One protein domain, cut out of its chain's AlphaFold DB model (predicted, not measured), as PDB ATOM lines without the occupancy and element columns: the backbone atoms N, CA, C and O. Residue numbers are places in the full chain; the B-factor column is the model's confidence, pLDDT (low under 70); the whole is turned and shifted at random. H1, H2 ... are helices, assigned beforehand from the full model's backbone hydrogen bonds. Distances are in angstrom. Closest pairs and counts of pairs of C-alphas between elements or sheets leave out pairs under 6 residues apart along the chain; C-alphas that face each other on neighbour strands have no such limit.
ATOM      1  N   LYS A  74      20.110 -26.172 -24.647       85.62
ATOM      2  CA  LYS A  74      21.056 -26.918 -25.478       85.62
ATOM      3  C   LYS A  74      20.405 -27.314 -26.805       85.62
ATOM      4  O   LYS A  74      21.004 -27.092 -27.857       85.62
ATOM      5  N   THR A  75      19.184 -27.837 -26.784       84.81
ATOM      6  CA  THR A  75      18.415 -28.160 -27.992       84.81
ATOM      7  C   THR A  75      18.050 -26.900 -28.776       84.81
ATOM      8  O   THR A  75      18.252 -26.880 -29.990       84.81
ATOM      9  N   ALA A  76      17.641 -25.816 -28.109       88.31
ATOM     10  CA  ALA A  76      17.357 -24.528 -28.745       88.31
ATOM     11  C   ALA A  76      18.579 -23.958 -29.482       88.31
ATOM     12  O   ALA A  76      18.496 -23.613 -30.662       88.31
ATOM     13  N   LEU A  77      19.738 -23.900 -28.815       87.69
ATOM     14  CA  LEU A  77      20.978 -23.393 -29.408       87.69
ATOM     15  C   LEU A  77      21.444 -24.251 -30.584       87.69
ATOM     16  O   LEU A  77      21.915 -23.721 -31.588       87.69
ATOM     17  N   ARG A  78      21.285 -25.574 -30.499       84.50
ATOM     18  CA  ARG A  78      21.599 -26.476 -31.613       84.50
ATOM     19  C   ARG A  78      20.684 -26.251 -32.808       84.50
ATOM     20  O   ARG A  78      21.182 -26.135 -33.922       84.50
ATOM     21  N   GLN A  79      19.373 -26.168 -32.585       88.25
ATOM     22  CA  GLN A  79      18.409 -25.888 -33.650       88.25
ATOM     23  C   GLN A  79      18.692 -24.538 -34.312       88.25
ATOM     24  O   GLN A  79      18.690 -24.453 -35.538       88.25
ATOM     25  N   LEU A  80      19.024 -23.510 -33.523       88.75
ATOM     26  CA  LEU A  80      19.430 -22.204 -34.036       88.75
ATOM     27  C   LEU A  80      20.684 -22.302 -34.915       88.75
ATOM     28  O   LEU A  80      20.707 -21.739 -36.004       88.75
ATOM     29  N   MET A  81      21.710 -23.039 -34.482       86.69
ATOM     30  CA  MET A  81      22.935 -23.223 -35.268       86.69
ATOM     31  C   MET A  81      22.684 -23.965 -36.580       86.69
ATOM     32  O   MET A  81      23.198 -23.553 -37.618       86.69
ATOM     33  N   VAL A  82      21.872 -25.026 -36.554       86.62
ATOM     34  CA  VAL A  82      21.469 -25.750 -37.769       86.62
ATOM     35  C   VAL A  82      20.707 -24.826 -38.716       86.62
ATOM     36  O   VAL A  82      21.014 -24.788 -39.901       86.62
ATOM     37  N   PHE A  83      19.770 -24.032 -38.195       88.75
ATOM     38  CA  PHE A  83      19.004 -23.065 -38.980       88.75
ATOM     39  C   PHE A  83      19.894 -21.993 -39.625       88.75
ATOM     40  O   PHE A  83      19.745 -21.684 -40.806       88.75
ATOM     41  N   VAL A  84      20.853 -21.445 -38.874       87.69
ATOM     42  CA  VAL A  84      21.810 -20.457 -39.391       87.69
ATOM     43  C   VAL A  84      22.694 -21.064 -40.481       87.69
ATOM     44  O   VAL A  84      22.906 -20.424 -41.509       87.69
ATOM     45  N   LEU A  85      23.182 -22.293 -40.293       83.81
ATOM     46  CA  LEU A  85      23.969 -22.992 -41.309       83.81
ATOM     47  C   LEU A  85      23.149 -23.250 -42.574       83.81
ATOM     48  O   LEU A  85      23.637 -22.947 -43.657       83.81
ATOM     49  N   ASP A  86      21.906 -23.719 -42.442       85.75
ATOM     50  CA  ASP A  86      21.013 -23.986 -43.574       85.75
ATOM     51  C   ASP A  86      20.701 -22.712 -44.384       85.75
ATOM     52  O   ASP A  86      20.785 -22.699 -45.614       85.75
ATOM     53  N   LEU A  87      20.441 -21.587 -43.706       85.19
ATOM     54  CA  LEU A  87      20.270 -20.284 -44.360       85.19
ATOM     55  C   LEU A  87      21.524 -19.834 -45.120       85.19
ATOM     56  O   LEU A  87      21.418 -19.230 -46.192       85.19
ATOM     57  N   LEU A  88      22.708 -20.105 -44.569       82.94
ATOM     58  CA  LEU A  88      23.981 -19.772 -45.204       82.94
ATOM     59  C   LEU A  88      24.317 -20.724 -46.355       82.94
ATOM     60  O   LEU A  88      24.934 -20.287 -47.319       82.94
ATOM     61  N   THR A  89      23.904 -21.987 -46.325       78.44
ATOM     62  CA  THR A  89      24.130 -22.916 -47.444       78.44
ATOM     63  C   THR A  89      23.136 -22.717 -48.585       78.44
ATOM     64  O   THR A  89      23.512 -22.858 -49.745       78.44
ATOM     65  N   ASN A  90      21.893 -22.328 -48.291       76.19
ATOM     66  CA  ASN A  90      20.836 -22.163 -49.299       76.19
ATOM     67  C   ASN A  90      20.870 -20.807 -50.029       76.19
ATOM     68  O   ASN A  90      20.155 -20.600 -51.013       76.19
ATOM     69  N   LYS A  91      21.697 -19.858 -49.580       72.50
ATOM     70  CA  LYS A  91      21.880 -18.568 -50.252       72.50
ATOM     71  C   LYS A  91      22.900 -18.710 -51.390       72.50
ATOM     72  O   LYS A  91      24.034 -19.094 -51.146       72.50
ATOM     73  N   SER A  92      22.516 -18.308 -52.607       57.56
ATOM     74  CA  SER A  92      23.252 -18.416 -53.896       57.56
ATOM     75  C   SER A  92      24.603 -17.652 -54.000       57.56
ATOM     76  O   SER A  92      25.046 -17.283 -55.084       57.56
ATOM     77  N   GLY A  93      25.265 -17.349 -52.883       66.44
ATOM     78  CA  GLY A  93      26.567 -16.675 -52.830       66.44
ATOM     79  C   GLY A  93      27.643 -17.570 -52.217       66.44
ATOM     80  O   GLY A  93      27.328 -18.495 -51.475       66.44
ATOM     81  N   ASN A  94      28.917 -17.289 -52.505       68.50
ATOM     82  CA  ASN A  94      30.034 -17.972 -51.855       68.50
ATOM     83  C   ASN A  94      30.079 -17.588 -50.360       68.50
ATOM     84  O   ASN A  94      30.620 -16.543 -50.002       68.50
ATOM     85  N   ASN A  95      29.460 -18.406 -49.505       74.50
ATOM     86  CA  ASN A  95      29.310 -18.142 -48.070       74.50
ATOM     87  C   ASN A  95      30.352 -18.884 -47.212       74.50
ATOM     88  O   ASN A  95      30.242 -18.877 -45.987       74.50
ATOM     89  N   GLU A  96      31.376 -19.493 -47.823       77.56
ATOM     90  CA  GLU A  96      32.455 -20.203 -47.113       77.56
ATOM     91  C   GLU A  96      33.179 -19.309 -46.092       77.56
ATOM     92  O   GLU A  96      33.525 -19.745 -44.989       77.56
ATOM     93  N   SER A  97      33.353 -18.022 -46.410       79.56
ATOM     94  CA  SER A  97      33.932 -17.043 -45.483       79.56
ATOM     95  C   SER A  97      33.023 -16.780 -44.279       79.56
ATOM     96  O   SER A  97      33.492 -16.772 -43.146       79.56
ATOM     97  N   SER A  98      31.716 -16.638 -44.497       81.00
ATOM     98  CA  SER A  98      30.733 -16.445 -43.426       81.00
ATOM     99  C   SER A  98      30.630 -17.675 -42.523       81.00
ATOM    100  O   SER A  98      30.517 -17.534 -41.309       81.00
ATOM    101  N   ILE A  99      30.708 -18.884 -43.093       81.25
ATOM    102  CA  ILE A  99      30.689 -20.147 -42.339       81.25
ATOM    103  C   ILE A  99      31.949 -20.280 -41.474       81.25
ATOM    104  O   ILE A  99      31.844 -20.590 -40.288       81.25
ATOM    105  N   SER A 100      33.130 -20.000 -42.031       83.31
ATOM    106  CA  SER A 100      34.389 -20.063 -41.275       83.31
ATOM    107  C   SER A 100      34.465 -19.001 -40.170       83.31
ATOM    108  O   SER A 100      34.912 -19.299 -39.065       83.31
ATOM    109  N   GLN A 101      33.946 -17.789 -40.405       84.94
ATOM    110  CA  GLN A 101      33.797 -16.767 -39.361       84.94
ATOM    111  C   GLN A 101      32.889 -17.232 -38.219       84.94
ATOM    112  O   GLN A 101      33.203 -17.005 -37.052       84.94
ATOM    113  N   LEU A 102      31.791 -17.917 -38.541       84.31
ATOM    114  CA  LEU A 102      30.860 -18.439 -37.545       84.31
ATOM    115  C   LEU A 102      31.499 -19.548 -36.701       84.31
ATOM    116  O   LEU A 102      31.348 -19.559 -35.483       84.31
ATOM    117  N   GLN A 103      32.266 -20.444 -37.326       83.50
ATOM    118  CA  GLN A 103      33.017 -21.489 -36.623       83.50
ATOM    119  C   GLN A 103      34.102 -20.915 -35.704       83.50
ATOM    120  O   GLN A 103      34.254 -21.394 -34.580       83.50
ATOM    121  N   ASN A 104      34.810 -19.874 -36.146       87.62
ATOM    122  CA  ASN A 104      35.802 -19.178 -35.321       87.62
ATOM    123  C   ASN A 104      35.150 -18.466 -34.131       87.62
ATOM    124  O   ASN A 104      35.628 -18.569 -33.010       87.62
ATOM    125  N   TRP A 105      34.012 -17.805 -34.341       88.06
ATOM    126  CA  TRP A 105      33.275 -17.203 -33.234       88.06
ATOM    127  C   TRP A 105      32.814 -18.254 -32.214       88.06
ATOM    128  O   TRP A 105      32.936 -18.042 -31.011       88.06
ATOM    129  N   VAL A 106      32.341 -19.421 -32.674       86.44
ATOM    130  CA  VAL A 106      31.965 -20.523 -31.775       86.44
ATOM    131  C   VAL A 106      33.166 -21.029 -30.972       86.44
ATOM    132  O   VAL A 106      32.998 -21.341 -29.795       86.44
ATOM    133  N   SER A 107      34.366 -21.105 -31.556       84.75
ATOM    134  CA  SER A 107      35.564 -21.564 -30.837       84.75
ATOM    135  C   SER A 107      36.099 -20.550 -29.816       84.75
ATOM    136  O   SER A 107      36.783 -20.952 -28.876       84.75
ATOM    137  N   GLU A 108      35.738 -19.270 -29.946       90.75
ATOM    138  CA  GLU A 108      36.048 -18.206 -28.978       90.75
ATOM    139  C   GLU A 108      35.088 -18.173 -27.774       90.75
ATOM    140  O   GLU A 108      35.359 -17.494 -26.778       90.75
ATOM    141  N   LEU A 109      33.966 -18.899 -27.827       87.81
ATOM    142  CA  LEU A 109      33.015 -18.942 -26.720       87.81
ATOM    143  C   LEU A 109      33.582 -19.708 -25.507       87.81
ATOM    144  O   LEU A 109      34.336 -20.672 -25.659       87.81
ATOM    145  N   PRO A 110      33.169 -19.347 -24.277       91.38
ATOM    146  CA  PRO A 110      33.522 -20.091 -23.074       91.38
ATOM    147  C   PRO A 110      33.202 -21.590 -23.165       91.38
ATOM    148  O   PRO A 110      32.187 -21.989 -23.743       91.38
ATOM    149  N   SER A 111      34.018 -22.418 -22.505       85.38
ATOM    150  CA  SER A 111      33.926 -23.888 -22.558       85.38
ATOM    151  C   SER A 111      32.551 -24.447 -22.174       85.38
ATOM    152  O   SER A 111      32.104 -25.445 -22.733       85.38
ATOM    153  N   TYR A 112      31.845 -23.791 -21.251       84.69
ATOM    154  CA  TYR A 112      30.503 -24.205 -20.843       84.69
ATOM    155  C   TYR A 112      29.435 -23.948 -21.920       84.69
ATOM    156  O   TYR A 112      28.423 -24.640 -21.927       84.69
ATOM    157  N   ILE A 113      29.650 -22.990 -22.835       84.19
ATOM    158  CA  ILE A 113      28.761 -22.725 -23.979       84.19
ATOM    159  C   ILE A 113      29.125 -23.649 -25.141       84.19
ATOM    160  O   ILE A 113      28.239 -24.239 -25.754       84.19
ATOM    161  N   THR A 114      30.418 -23.844 -25.415       81.69
ATOM    162  CA  THR A 114      30.864 -24.759 -26.480       81.69
ATOM    163  C   THR A 114      30.472 -26.209 -26.204       81.69
ATOM    164  O   THR A 114      30.076 -26.928 -27.123       81.69
ATOM    165  N   ALA A 115      30.443 -26.616 -24.931       83.50
ATOM    166  CA  ALA A 115      29.917 -27.909 -24.498       83.50
ATOM    167  C   ALA A 115      28.426 -28.127 -24.841       83.50
ATOM    168  O   ALA A 115      27.994 -29.271 -24.981       83.50
ATOM    169  N   LEU A 116      27.632 -27.064 -25.030       82.62
ATOM    170  CA  LEU A 116      26.229 -27.190 -25.453       82.62
ATOM    171  C   LEU A 116      26.122 -27.637 -26.923       82.62
ATOM    172  O   LEU A 116      25.196 -28.367 -27.297       82.62
ATOM    173  N   PHE A 117      27.104 -27.283 -27.753       75.38
ATOM    174  CA  PHE A 117      27.157 -27.685 -29.160       75.38
ATOM    175  C   PHE A 117      27.720 -29.100 -29.370       75.38
ATOM    176  O   PHE A 117      27.413 -29.730 -30.382       75.38
ATOM    177  N   ALA A 118      28.480 -29.646 -28.415       70.62
ATOM    178  CA  ALA A 118      29.047 -30.994 -28.505       70.62
ATOM    179  C   ALA A 118      27.952 -32.075 -28.484       70.62
ATOM    180  O   ALA A 118      27.129 -32.098 -27.567       70.62
TER     181      ALA A 118
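This is residues 74 to 118 of the 124 residues of the protein "IS4 family transposase ISDha5" of bioreactor metagenome (UniProt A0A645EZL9). A flat, open helical hairpin: the longest helix, H1, and H2 run side by side in opposite ways, near each other by their link, and short H3 folds back across the gap at the other end. The 45 printed residues hold H1, H2, H3 in that order, all helix, only just loose, close to compact, with a radius of gyration of the C-alphas of 11.4 A and spans of 34 by 20 by 10 A.

H1, residues 74 to 90, and H2, residues 96 to 108, form a hairpin at a shallow tilt of 20 degrees. They only just touch, with 3 pairs of C-alphas within 8 A, through residues 85 to 88 and 98 to 99; the closest C-alphas, of Leu 88 and Ile 99, are 7.3 A apart. H3, residues 111 to 117, touches residues 74 to 78 of H1, closest at the C-alphas of Lys 74 and Leu 116, 5.2 A, at a steep tilt of 63 degrees. H3 is close to but not clearly touching H2. In H1 and H2 every O i to N i+4 pair is within hydrogen-bond range; H3 has 1 of 3, and 2 of 4 for i+3.

H1 starts at C-alpha 74 (21.056, -26.918, -25.478) and is 24.3 A long; H2 is 18.6 A; H3, 10.2 A, ends at C-alpha 117 (27.157, -27.685, -29.160).

The printed part has no cut, both links are tight, and residues 92 to 94 are under pLDDT 70.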